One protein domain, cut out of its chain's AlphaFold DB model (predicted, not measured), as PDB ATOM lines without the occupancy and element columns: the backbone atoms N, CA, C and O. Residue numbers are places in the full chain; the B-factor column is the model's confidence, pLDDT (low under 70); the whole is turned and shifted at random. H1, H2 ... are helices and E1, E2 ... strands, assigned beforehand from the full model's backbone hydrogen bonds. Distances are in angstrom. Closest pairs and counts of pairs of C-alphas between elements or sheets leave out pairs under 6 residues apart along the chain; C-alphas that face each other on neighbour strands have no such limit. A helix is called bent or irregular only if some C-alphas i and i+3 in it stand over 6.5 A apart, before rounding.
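Overview. This is residues 25 to 111 of the 521 residues of the protein "Subtilisin-like serine protease" of Marinovum algicola DG 898 (UniProt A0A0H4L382). Three helices, H1, H2 and H4, pack side by side at one end of an elongated body, with H1 touching both others and the short H3 packed on H2 and H4. From this helical end, residues 56 to 68 loop out and fold back beside the short strand E1, which leads to a looser far end with the small helices H5 and H6. The 87 printed residues hold six named helices and one named strand in the order H1, H2, H3, H4, E1, H5, H6, mostly helix. The whole is compact, with a radius of gyration of the C-alphas of 12.5 A and spans of 36 by 22 by 18 A.

Arrangement. H2, residues 43 to 55, and H1, residues 29 to 39, form a helical hairpin; they touch at a shallow tilt of 26 degrees, opposite ways, with Met 34 and Ala 46 closest, their C-alphas 4.2 A apart. H4, residues 74 to 85, touches H1 at a shallow tilt of 24 degrees, opposite ways; the closest C-alphas, of Ala 35 and Ala 81, are 4.0 A apart. H2 and H4 are near each other. H3, residues 69 to 72, touches residues 43 to 47 of H2, with C-alphas of Ile 43 and Tyr 71 closest at 6.8 A, and touches H4 only at the corner, with C-alphas of Tyr 71 and Arg 77 closest at 5.4 A. E1, residues 90 to 92, pairs with no named strand, but residues 65 to 66 pair antiparallel with its residues 91 to 92. H5, residues 95 to 99, and H6, residues 102 to 107, are close but not clearly touching, with C-alphas of Phe 97 and Arg 105 closest at 7.1 A. Every O i to N i+4 pair is within hydrogen-bond range in H1, H2, H5 and H6, and 6 of 8 in H4; H3 is too short for such a pair, and its 1 O i to N i+3 pair is not within range.

Along the chain. H2 is 18.1 A long, H4 17.2 A, H1 15.3 A, H6 8.8 A, E1 7.2 A, H5 6.2 A and H3 5.1 A. H1 begins at C-alpha 29 (-36.426, -72.634, -1.500), and H6 ends at C-alpha 107 (-43.919, -92.840, -2.036). H4 is irregular, with C-alphas 75 and 78 7.4 A apart.

Size, cuts and confidence. The two C-alphas farthest apart, of Ala 40 and Pro 101, are 36.7 A apart, while those of Ala 25 and Asn 111 are 6.7 A apart. The printed part has no cut. The link from H2 to H3 is long, 13 residues. Residues 62 to 63 and 75 are under 70 in pLDDT; the mean of the printed part is 88.0.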
ATOM      1  N   ALA A  25     -41.474 -84.225   4.747       91.06
ATOM      2  CA  ALA A  25     -40.559 -83.207   5.240       91.06
ATOM      3  C   ALA A  25     -39.324 -83.138   4.327       91.06
ATOM      4  O   ALA A  25     -38.445 -83.999   4.384       91.06
ATOM      5  N   GLN A  26     -39.284 -82.138   3.453       91.31
ATOM      6  CA  GLN A  26     -38.189 -81.900   2.522       91.31
ATOM      7  C   GLN A  26     -37.993 -80.388   2.337       91.31
ATOM      8  O   GLN A  26     -38.749 -79.773   1.584       91.31
ATOM      9  N   PRO A  27     -36.987 -79.781   2.992       92.19
ATOM     10  CA  PRO A  27     -36.690 -78.362   2.824       92.19
ATOM     11  C   PRO A  27     -36.483 -77.986   1.350       92.19
ATOM     12  O   PRO A  27     -35.834 -78.717   0.598       92.19
ATOM     13  N   SER A  28     -37.024 -76.839   0.943       93.69
ATOM     14  CA  SER A  28     -36.892 -76.287  -0.408       93.69
ATOM     15  C   SER A  28     -36.899 -74.759  -0.359       93.69
ATOM     16  O   SER A  28     -37.440 -74.169   0.576       93.69
ATOM     17  N   GLU A  29     -36.343 -74.100  -1.380       93.56
ATOM     18  CA  GLU A  29     -36.426 -72.634  -1.500       93.56
ATOM     19  C   GLU A  29     -37.880 -72.150  -1.557       93.56
ATOM     20  O   GLU A  29     -38.219 -71.107  -1.001       93.56
ATOM     21  N   THR A  30     -38.763 -72.937  -2.176       94.31
ATOM     22  CA  THR A  30     -40.199 -72.659  -2.227       94.31
ATOM     23  C   THR A  30     -40.811 -72.624  -0.827       94.31
ATOM     24  O   THR A  30     -41.555 -71.698  -0.508       94.31
ATOM     25  N   LEU A  31     -40.468 -73.581   0.038       95.12
ATOM     26  CA  LEU A  31     -40.949 -73.610   1.420       95.12
ATOM     27  C   LEU A  31     -40.331 -72.515   2.293       95.12
ATOM     28  O   LEU A  31     -41.032 -71.941   3.125       95.12
ATOM     29  N   SER A  32     -39.070 -72.147   2.056       92.88
ATOM     30  CA  SER A  32     -38.479 -70.957   2.681       92.88
ATOM     31  C   SER A  32     -39.250 -69.691   2.298       92.88
ATOM     32  O   SER A  32     -39.625 -68.909   3.168       92.88
ATOM     33  N   GLY A  33     -39.579 -69.524   1.013       90.50
ATOM     34  CA  GLY A  33     -40.384 -68.402   0.529       90.50
ATOM     35  C   GLY A  33     -41.812 -68.391   1.085       90.50
ATOM     36  O   GLY A  33     -42.354 -67.319   1.353       90.50
ATOM     37  N   MET A  34     -42.405 -69.568   1.307       94.50
ATOM     38  CA  MET A  34     -43.686 -69.707   2.003       94.50
ATOM     39  C   MET A  34     -43.583 -69.234   3.458       94.50
ATOM     40  O   MET A  34     -44.408 -68.433   3.893       94.50
ATOM     41  N   ALA A  35     -42.562 -69.682   4.195       92.50
ATOM     42  CA  ALA A  35     -42.341 -69.288   5.584       92.50
ATOM     43  C   ALA A  35     -42.096 -67.775   5.727       92.50
ATOM     44  O   ALA A  35     -42.651 -67.143   6.620       92.50
ATOM     45  N   GLU A  36     -41.308 -67.180   4.828       90.19
ATOM     46  CA  GLU A  36     -41.099 -65.728   4.773       90.19
ATOM     47  C   GLU A  36     -42.395 -64.965   4.491       90.19
ATOM     48  O   GLU A  36     -42.673 -63.976   5.163       90.19
ATOM     49  N   GLY A  37     -43.204 -65.428   3.530       91.56
ATOM     50  CA  GLY A  37     -44.502 -64.823   3.226       91.56
ATOM     51  C   GLY A  37     -45.439 -64.839   4.434       91.56
ATOM     52  O   GLY A  37     -46.017 -63.812   4.771       91.56
ATOM     53  N   LEU A  38     -45.525 -65.971   5.142       91.12
ATOM     54  CA  LEU A  38     -46.344 -66.097   6.352       91.12
ATOM     55  C   LEU A  38     -45.888 -65.143   7.465       91.12
ATOM     56  O   LEU A  38     -46.727 -64.458   8.047       91.12
ATOM     57  N   ARG A  39     -44.575 -65.046   7.724       85.31
ATOM     58  CA  ARG A  39     -44.016 -64.123   8.733       85.31
ATOM     59  C   ARG A  39     -44.186 -62.652   8.360       85.31
ATOM     60  O   ARG A  39     -44.366 -61.819   9.236       85.31
ATOM     61  N   ALA A  40     -44.161 -62.337   7.067       84.00
ATOM     62  CA  ALA A  40     -44.399 -60.991   6.551       84.00
ATOM     63  C   ALA A  40     -45.893 -60.654   6.377       84.00
ATOM     64  O   ALA A  40     -46.215 -59.586   5.860       84.00
ATOM     65  N   ASN A  41     -46.805 -61.553   6.771       84.69
ATOM     66  CA  ASN A  41     -48.249 -61.429   6.553       84.69
ATOM     67  C   ASN A  41     -48.656 -61.272   5.064       84.69
ATOM     68  O   ASN A  41     -49.718 -60.741   4.742       84.69
ATOM     69  N   ASP A  42     -47.827 -61.765   4.140       91.12
ATOM     70  CA  ASP A  42     -48.095 -61.836   2.702       91.12
ATOM     71  C   ASP A  42     -48.669 -63.218   2.345       91.12
ATOM     72  O   ASP A  42     -47.980 -64.133   1.875       91.12
ATOM     73  N   ILE A  43     -49.972 -63.376   2.603       91.00
ATOM     74  CA  ILE A  43     -50.700 -64.640   2.392       91.00
ATOM     75  C   ILE A  43     -50.723 -65.022   0.907       91.00
ATOM     76  O   ILE A  43     -50.666 -66.205   0.574       91.00
ATOM     77  N   GLY A  44     -50.734 -64.043  -0.004       90.38
ATOM     78  CA  GLY A  44     -50.692 -64.291  -1.445       90.38
ATOM     79  C   GLY A  44     -49.391 -64.972  -1.870       90.38
ATOM     80  O   GLY A  44     -49.420 -65.996  -2.563       90.38
ATOM     81  N   ARG A  45     -48.249 -64.454  -1.399       91.81
ATOM     82  CA  ARG A  45     -46.935 -65.078  -1.608       91.81
ATOM     83  C   ARG A  45     -46.870 -66.469  -0.987       91.81
ATOM     84  O   ARG A  45     -46.430 -67.405  -1.658       91.81
ATOM     85  N   ALA A  46     -47.339 -66.616   0.252       92.69
ATOM     86  CA  ALA A  46     -47.338 -67.896   0.953       92.69
ATOM     87  C   ALA A  46     -48.174 -68.964   0.228       92.69
ATOM     88  O   ALA A  46     -47.682 -70.061  -0.030       92.69
ATOM     89  N   ALA A  47     -49.407 -68.636  -0.166       91.19
ATOM     90  CA  ALA A  47     -50.306 -69.555  -0.860       91.19
ATOM     91  C   ALA A  47     -49.786 -69.947  -2.253       91.19
ATOM     92  O   ALA A  47     -49.915 -71.106  -2.658       91.19
ATOM     93  N   SER A  48     -49.172 -69.003  -2.976       91.62
ATOM     94  CA  SER A  48     -48.524 -69.270  -4.265       91.62
ATOM     95  C   SER A  48     -47.373 -70.266  -4.108       91.62
ATOM     96  O   SER A  48     -47.354 -71.302  -4.775       91.62
ATOM     97  N   ALA A  49     -46.476 -70.019  -3.149       93.12
ATOM     98  CA  ALA A  49     -45.365 -70.914  -2.844       93.12
ATOM     99  C   ALA A  49     -45.850 -72.302  -2.390       93.12
ATOM    100  O   ALA A  49     -45.374 -73.320  -2.894       93.12
ATOM    101  N   ALA A  50     -46.856 -72.362  -1.512       92.38
ATOM    102  CA  ALA A  50     -47.467 -73.617  -1.083       92.38
ATOM    103  C   ALA A  50     -48.011 -74.421  -2.276       92.38
ATOM    104  O   ALA A  50     -47.788 -75.628  -2.361       92.38
ATOM    105  N   ARG A  51     -48.685 -73.766  -3.230       91.75
ATOM    106  CA  ARG A  51     -49.193 -74.424  -4.441       91.75
ATOM    107  C   ARG A  51     -48.062 -74.943  -5.323       91.75
ATOM    108  O   ARG A  51     -48.086 -76.114  -5.681       91.75
ATOM    109  N   THR A  52     -47.047 -74.123  -5.597       92.38
ATOM    110  CA  THR A  52     -45.862 -74.546  -6.361       92.38
ATOM    111  C   THR A  52     -45.178 -75.758  -5.726       92.38
ATOM    112  O   THR A  52     -44.820 -76.701  -6.430       92.38
ATOM    113  N   GLN A  53     -45.039 -75.772  -4.396       91.38
ATOM    114  CA  GLN A  53     -44.464 -76.913  -3.691       91.38
ATOM    115  C   GLN A  53     -45.324 -78.168  -3.876       91.38
ATOM    116  O   GLN A  53     -44.778 -79.226  -4.181       91.38
ATOM    117  N   LEU A  54     -46.651 -78.071  -3.720       90.75
ATOM    118  CA  LEU A  54     -47.537 -79.217  -3.940       90.75
ATOM    119  C   LEU A  54     -47.442 -79.725  -5.371       90.75
ATOM    120  O   LEU A  54     -47.286 -80.925  -5.561       90.75
ATOM    121  N   ASP A  55     -47.489 -78.846  -6.370       89.62
ATOM    122  CA  ASP A  55     -47.431 -79.217  -7.787       89.62
ATOM    123  C   ASP A  55     -46.150 -79.982  -8.142       89.62
ATOM    124  O   ASP A  55     -46.184 -80.843  -9.017       89.62
ATOM    125  N   SER A  56     -45.053 -79.755  -7.411       89.00
ATOM    126  CA  SER A  56     -43.803 -80.505  -7.591       89.00
ATOM    127  C   SER A  56     -43.822 -81.943  -7.043       89.00
ATOM    128  O   SER A  56     -42.906 -82.716  -7.327       89.00
ATOM    129  N   LEU A  57     -44.832 -82.308  -6.243       87.50
ATOM    130  CA  LEU A  57     -44.986 -83.632  -5.636       87.50
ATOM    131  C   LEU A  57     -45.953 -84.516  -6.431       87.50
ATOM    132  O   LEU A  57     -47.009 -84.061  -6.877       87.50
ATOM    133  N   ASP A  58     -45.628 -85.803  -6.523       85.31
ATOM    134  CA  ASP A  58     -46.437 -86.836  -7.185       85.31
ATOM    135  C   ASP A  58     -47.532 -87.396  -6.255       85.31
ATOM    136  O   ASP A  58     -47.564 -88.580  -5.931       85.31
ATOM    137  N   LEU A  59     -48.381 -86.493  -5.752       82.56
ATOM    138  CA  LEU A  59     -49.519 -86.812  -4.886       82.56
ATOM    139  C   LEU A  59     -50.693 -87.309  -5.736       82.56
ATOM    140  O   LEU A  59     -51.403 -86.492  -6.329       82.56
ATOM    141  N   ASP A  60     -50.909 -88.624  -5.770       78.19
ATOM    142  CA  ASP A  60     -52.055 -89.248  -6.438       78.19
ATOM    143  C   ASP A  60     -53.286 -89.216  -5.520       78.19
ATOM    144  O   ASP A  60     -53.590 -90.146  -4.775       78.19
ATOM    145  N   THR A  61     -53.964 -88.071  -5.515       72.06
ATOM    146  CA  THR A  61     -55.207 -87.859  -4.772       72.06
ATOM    147  C   THR A  61     -56.230 -87.165  -5.667       72.06
ATOM    148  O   THR A  61     -55.913 -86.230  -6.405       72.06
ATOM    149  N   GLY A  62     -57.491 -87.584  -5.580       61.91
ATOM    150  CA  GLY A  62     -58.633 -86.986  -6.272       61.91
ATOM    151  C   GLY A  62     -58.913 -85.534  -5.870       61.91
ATOM    152  O   GLY A  62     -59.711 -84.856  -6.520       61.91
ATOM    153  N   ARG A  63     -58.234 -85.021  -4.834       65.69
ATOM    154  CA  ARG A  63     -58.202 -83.604  -4.466       65.69
ATOM    155  C   ARG A  63     -56.797 -83.222  -4.009       65.69
ATOM    156  O   ARG A  63     -56.391 -83.604  -2.927       65.69
ATOM    157  N   LYS A  64     -56.089 -82.415  -4.801       73.50
ATOM    158  CA  LYS A  64     -54.789 -81.820  -4.449       73.50
ATOM    159  C   LYS A  64     -54.949 -80.310  -4.321       73.50
ATOM    160  O   LYS A  64     -54.820 -79.573  -5.296       73.50
ATOM    161  N   ALA A  65     -55.296 -79.845  -3.125       83.19
ATOM    162  CA  ALA A  65     -55.486 -78.423  -2.858       83.19
ATOM    163  C   ALA A  65     -54.674 -77.992  -1.641       83.19
ATOM    164  O   ALA A  65     -54.610 -78.713  -0.651       83.19
ATOM    165  N   VAL A  66     -54.091 -76.793  -1.704       86.12
ATOM    166  CA  VAL A  66     -53.570 -76.115  -0.510       86.12
ATOM    167  C   VAL A  66     -54.659 -76.054   0.566       86.12
ATOM    168  O   VAL A  66     -55.838 -75.990   0.218       86.12
ATOM    169  N   ALA A  67     -54.267 -76.077   1.840       88.12
ATOM    170  CA  ALA A  67     -55.155 -75.842   2.980       88.12
ATOM    171  C   ALA A  67     -55.073 -74.360   3.413       88.12
ATOM    172  O   ALA A  67     -54.358 -74.051   4.371       88.12
ATOM    173  N   PRO A  68     -55.696 -73.416   2.670       83.56
ATOM    174  CA  PRO A  68     -55.571 -71.984   2.935       83.56
ATOM    175  C   PRO A  68     -56.070 -71.591   4.322       83.56
ATOM    176  O   PRO A  68     -55.540 -70.644   4.891       83.56
ATOM    177  N   GLU A  69     -57.009 -72.341   4.897       86.88
ATOM    178  CA  GLU A  69     -57.531 -72.096   6.239       86.88
ATOM    179  C   GLU A  69     -56.429 -72.093   7.314       86.88
ATOM    180  O   GLU A  69     -56.529 -71.353   8.288       86.88
ATOM    181  N   LEU A  70     -55.339 -72.846   7.110       88.56
ATOM    182  CA  LEU A  70     -54.196 -72.858   8.026       88.56
ATOM    183  C   LEU A  70     -53.302 -71.616   7.886       88.56
ATOM    184  O   LEU A  70     -52.550 -71.288   8.800       88.56
ATOM    185  N   TYR A  71     -53.350 -70.934   6.739       85.69
ATOM    186  CA  TYR A  71     -52.566 -69.724   6.458       85.69
ATOM    187  C   TYR A  71     -53.360 -68.455   6.768       85.69
ATOM    188  O   TYR A  71     -52.799 -67.436   7.176       85.69
ATOM    189  N   GLU A  72     -54.668 -68.506   6.545       81.81
ATOM    190  CA  GLU A  72     -55.574 -67.386   6.754       81.81
ATOM    191  C   GLU A  72     -55.788 -67.113   8.240       81.81
ATOM    192  O   GLU A  72     -55.850 -65.939   8.604       81.81
ATOM    193  N   ASP A  73     -55.787 -68.143   9.092       80.06
ATOM    194  CA  ASP A  73     -55.848 -67.983  10.545       80.06
ATOM    195  C   ASP A  73     -54.531 -67.388  11.093       80.06
ATOM    196  O   ASP A  73     -53.507 -68.083  11.118       80.06
ATOM    197  N   PRO A  74     -54.527 -66.128  11.586       70.38
ATOM    198  CA  PRO A  74     -53.341 -65.512  12.184       70.38
ATOM    199  C   PRO A  74     -52.729 -66.348  13.316       70.38
ATOM    200  O   PRO A  74     -51.513 -66.332  13.494       70.38
ATOM    201  N   ALA A  75     -53.550 -67.122  14.037       68.12
ATOM    202  CA  ALA A  75     -53.128 -68.028  15.103       68.12
ATOM    203  C   ALA A  75     -52.128 -69.094  14.654       68.12
ATOM    204  O   ALA A  75     -51.282 -69.546  15.431       68.12
ATOM    205  N   MET A  76     -52.304 -69.552  13.418       82.00
ATOM    206  CA  MET A  76     -51.627 -70.720  12.877       82.00
ATOM    207  C   MET A  76     -50.411 -70.321  12.049       82.00
ATOM    208  O   MET A  76     -49.512 -71.139  11.877       82.00
ATOM    209  N   ARG A  77     -50.323 -69.066  11.585       87.25
ATOM    210  CA  ARG A  77     -49.286 -68.599  10.646       87.25
ATOM    211  C   ARG A  77     -47.866 -68.874  11.099       87.25
ATOM    212  O   ARG A  77     -47.088 -69.386  10.303       87.25
ATOM    213  N   GLU A  78     -47.527 -68.582  12.353       85.75
ATOM    214  CA  GLU A  78     -46.162 -68.823  12.834       85.75
ATOM    215  C   GLU A  78     -45.850 -70.323  12.909       85.75
ATOM    216  O   GLU A  78     -44.758 -70.758  12.553       85.75
ATOM    217  N   GLN A  79     -46.834 -71.149  13.271       91.62
ATOM    218  CA  GLN A  79     -46.683 -72.605  13.240       91.62
ATOM    219  C   GLN A  79     -46.540 -73.119  11.813       91.62
ATOM    220  O   GLN A  79     -45.682 -73.956  11.547       91.62
ATOM    221  N   MET A  80     -47.315 -72.572  10.879       93.69
ATOM    222  CA  MET A  80     -47.206 -72.876   9.460       93.69
ATOM    223  C   MET A  80     -45.854 -72.451   8.885       93.69
ATOM    224  O   MET A  80     -45.260 -73.209   8.121       93.69
ATOM    225  N   ALA A  81     -45.319 -71.300   9.294       92.56
ATOM    226  CA  ALA A  81     -43.978 -70.857   8.929       92.56
ATOM    227  C   ALA A  81     -42.898 -71.771   9.526       92.56
ATOM    228  O   ALA A  81     -41.908 -72.079   8.860       92.56
ATOM    229  N   GLY A  82     -43.099 -72.245  10.756       91.81
ATOM    230  CA  GLY A  82     -42.251 -73.233  11.412       91.81
ATOM    231  C   GLY A  82     -42.242 -74.584  10.697       91.81
ATOM    232  O   GLY A  82     -41.174 -75.109  10.386       91.81
ATOM    233  N   PHE A  83     -43.417 -75.124  10.361       95.38
ATOM    234  CA  PHE A  83     -43.534 -76.364   9.590       95.38
ATOM    235  C   PHE A  83     -42.945 -76.224   8.183       95.38
ATOM    236  O   PHE A  83     -42.196 -77.106   7.764       95.38
ATOM    237  N   ALA A  84     -43.194 -75.108   7.492       95.25
ATOM    238  CA  ALA A  84     -42.576 -74.812   6.200       95.25
ATOM    239  C   ALA A  84     -41.045 -74.736   6.310       95.25
ATOM    240  O   ALA A  84     -40.339 -75.358   5.517       95.25
ATOM    241  N   GLY A  85     -40.522 -74.080   7.350       92.19
ATOM    242  CA  GLY A  85     -39.089 -74.069   7.665       92.19
ATOM    243  C   GLY A  85     -38.516 -75.461   7.965       92.19
ATOM    244  O   GLY A  85     -37.369 -75.742   7.621       92.19
ATOM    245  N   ALA A  86     -39.323 -76.362   8.530       92.88
ATOM    246  CA  ALA A  86     -38.991 -77.774   8.727       92.88
ATOM    247  C   ALA A  86     -39.197 -78.641   7.463       92.88
ATOM    248  O   ALA A  86     -39.013 -79.859   7.508       92.88
ATOM    249  N   GLY A  87     -39.561 -78.038   6.328       94.56
ATOM    250  CA  GLY A  87     -39.729 -78.724   5.050       94.56
ATOM    251  C   GLY A  87     -41.113 -79.337   4.824       94.56
ATOM    252  O   GLY A  87     -41.252 -80.177   3.940       94.56
ATOM    253  N   MET A  88     -42.130 -78.961   5.598       95.38
ATOM    254  CA  MET A  88     -43.490 -79.492   5.480       95.38
ATOM    255  C   MET A  88     -44.465 -78.449   4.927       95.38
ATOM    256  O   MET A  88     -44.480 -77.301   5.354       95.38
ATOM    257  N   ASN A  89     -45.327 -78.883   4.011       94.50
ATOM    258  CA  ASN A  89     -46.510 -78.158   3.557       94.50
ATOM    259  C   ASN A  89     -47.770 -78.939   3.945       94.50
ATOM    260  O   ASN A  89     -47.666 -80.128   4.223       94.50
ATOM    261  N   PHE A  90     -48.950 -78.322   3.902       94.81
ATOM    262  CA  PHE A  90     -50.218 -78.998   4.181       94.81
ATOM    263  C   PHE A  90     -51.169 -78.897   2.994       94.81
ATOM    264  O   PHE A  90     -51.229 -77.884   2.288       94.81
ATOM    265  N   PHE A  91     -51.914 -79.975   2.774       92.81
ATOM    266  CA  PHE A  91     -52.863 -80.089   1.679       92.81
ATOM    267  C   PHE A  91     -54.117 -80.836   2.113       92.81
ATOM    268  O   PHE A  91     -54.080 -81.683   3.005       92.81
ATOM    269  N   HIS A  92     -55.222 -80.520   1.444       91.75
ATOM    270  CA  HIS A  92     -56.412 -81.358   1.447       91.75
ATOM    271  C   HIS A  92     -56.152 -82.598   0.608       91.75
ATOM    272  O   HIS A  92     -55.737 -82.443  -0.540       91.75
ATOM    273  N   SER A  93     -56.445 -83.774   1.150       87.56
ATOM    274  CA  SER A  93     -56.506 -85.055   0.448       87.56
ATOM    275  C   SER A  93     -57.945 -85.576   0.394       87.56
ATOM    276  O   SER A  93     -58.852 -85.065   1.056       87.56
ATOM    277  N   ASP A  94     -58.163 -86.631  -0.381       86.00
ATOM    278  CA  ASP A  94     -59.387 -87.429  -0.338       86.00
ATOM    279  C   ASP A  94     -59.280 -88.616   0.636       86.00
ATOM    280  O   ASP A  94     -58.244 -88.862   1.264       86.00
ATOM    281  N   ALA A  95     -60.401 -89.330   0.792       84.31
ATOM    282  CA  ALA A  95     -60.500 -90.490   1.672       84.31
ATOM    283  C   ALA A  95     -59.637 -91.668   1.191       84.31
ATOM    284  O   ALA A  95     -59.155 -92.437   2.021       84.31
ATOM    285  N   ASP A  96     -59.428 -91.801  -0.119       85.94
ATOM    286  CA  ASP A  96     -58.637 -92.889  -0.693       85.94
ATOM    287  C   ASP A  96     -57.159 -92.719  -0.331       85.94
ATOM    288  O   ASP A  96     -56.574 -93.624   0.265       85.94
ATOM    289  N   PHE A  97     -56.591 -91.525  -0.545       86.44
ATOM    290  CA  PHE A  97     -55.223 -91.210  -0.128       86.44
ATOM    291  C   PHE A  97     -55.046 -91.318   1.394       86.44
ATOM    292  O   PHE A  97     -54.056 -91.858   1.892       86.44
ATOM    293  N   TRP A  98     -56.038 -90.846   2.152       81.88
ATOM    294  CA  TRP A  98     -56.056 -90.924   3.613       81.88
ATOM    295  C   TRP A  98     -56.055 -92.355   4.161       81.88
ATOM    296  O   TRP A  98     -55.617 -92.572   5.287       81.88
ATOM    297  N   ASN A  99     -56.556 -93.338   3.418       85.56
ATOM    298  CA  ASN A  99     -56.598 -94.726   3.878       85.56
ATOM    299  C   ASN A  99     -55.365 -95.536   3.450       85.56
ATOM    300  O   ASN A  99     -55.218 -96.677   3.886       85.56
ATOM    301  N   LEU A 100     -54.463 -94.957   2.647       87.38
ATOM    302  CA  LEU A 100     -53.215 -95.615   2.265       87.38
ATOM    303  C   LEU A 100     -52.316 -95.860   3.488       87.38
ATOM    304  O   LEU A 100     -52.249 -94.994   4.376       87.38
ATOM    305  N   PRO A 101     -51.562 -96.976   3.516       88.38
ATOM    306  CA  PRO A 101     -50.469 -97.171   4.461       88.38
ATOM    307  C   PRO A 101     -49.469 -96.010   4.406       88.38
ATOM    308  O   PRO A 101     -49.197 -95.455   3.338       88.38
ATOM    309  N   LEU A 102     -48.863 -95.664   5.544       87.88
ATOM    310  CA  LEU A 102     -47.916 -94.542   5.639       87.88
ATOM    311  C   LEU A 102     -46.758 -94.639   4.632       87.88
ATOM    312  O   LEU A 102     -46.355 -93.634   4.044       87.88
ATOM    313  N   ALA A 103     -46.250 -95.850   4.390       87.62
ATOM    314  CA  ALA A 103     -45.193 -96.092   3.408       87.62
ATOM    315  C   ALA A 103     -45.635 -95.762   1.970       87.62
ATOM    316  O   ALA A 103     -44.847 -95.232   1.187       87.62
ATOM    317  N   GLU A 104     -46.894 -96.028   1.622       89.19
ATOM    318  CA  GLU A 104     -47.442 -95.707   0.301       89.19
ATOM    319  C   GLU A 104     -47.676 -94.205   0.145       89.19
ATOM    320  O   GLU A 104     -47.286 -93.636  -0.875       89.19
ATOM    321  N   ARG A 105     -48.179 -93.526   1.188       89.12
ATOM    322  CA  ARG A 105     -48.268 -92.053   1.195       89.12
ATOM    323  C   ARG A 105     -46.901 -91.410   0.990       89.12
ATOM    324  O   ARG A 105     -46.784 -90.456   0.224       89.12
ATOM    325  N   ALA A 106     -45.866 -91.943   1.643       89.00
ATOM    326  CA  ALA A 106     -44.496 -91.453   1.506       89.00
ATOM    327  C   ALA A 106     -43.987 -91.538   0.059       89.00
ATOM    328  O   ALA A 106     -43.368 -90.591  -0.435       89.00
ATOM    329  N   ASN A 107     -44.287 -92.642  -0.631       89.25
ATOM    330  CA  ASN A 107     -43.919 -92.840  -2.036       89.25
ATOM    331  C   ASN A 107     -44.613 -91.838  -2.971       89.25
ATOM    332  O   ASN A 107     -44.036 -91.468  -3.987       89.25
ATOM    333  N   GLN A 108     -45.795 -91.353  -2.589       89.38
ATOM    334  CA  GLN A 108     -46.573 -90.352  -3.323       89.38
ATOM    335  C   GLN A 108     -46.321 -88.909  -2.831       89.38
ATOM    336  O   GLN A 108     -47.078 -87.991  -3.112       89.38
ATOM    337  N   GLY A 109     -45.266 -88.658  -2.048       87.56
ATOM    338  CA  GLY A 109     -44.919 -87.305  -1.587       87.56
ATOM    339  C   GLY A 109     -45.672 -86.809  -0.342       87.56
ATOM    340  O   GLY A 109     -45.383 -85.709   0.141       87.56
ATOM    341  N   GLY A 110     -46.572 -87.614   0.224       90.62
ATOM    342  CA  GLY A 110     -47.171 -87.389   1.539       90.62
ATOM    343  C   GLY A 110     -46.188 -87.659   2.681       90.62
ATOM    344  O   GLY A 110     -45.105 -88.215   2.488       90.62
ATOM    345  N   ASN A 111     -46.538 -87.251   3.900       92.00
ATOM    346  CA  ASN A 111     -45.700 -87.529   5.060       92.00
ATOM    347  C   ASN A 111     -45.843 -88.991   5.517       92.00
ATOM    348  O   ASN A 111     -46.916 -89.415   5.933       92.00
TER     349      ASN A 111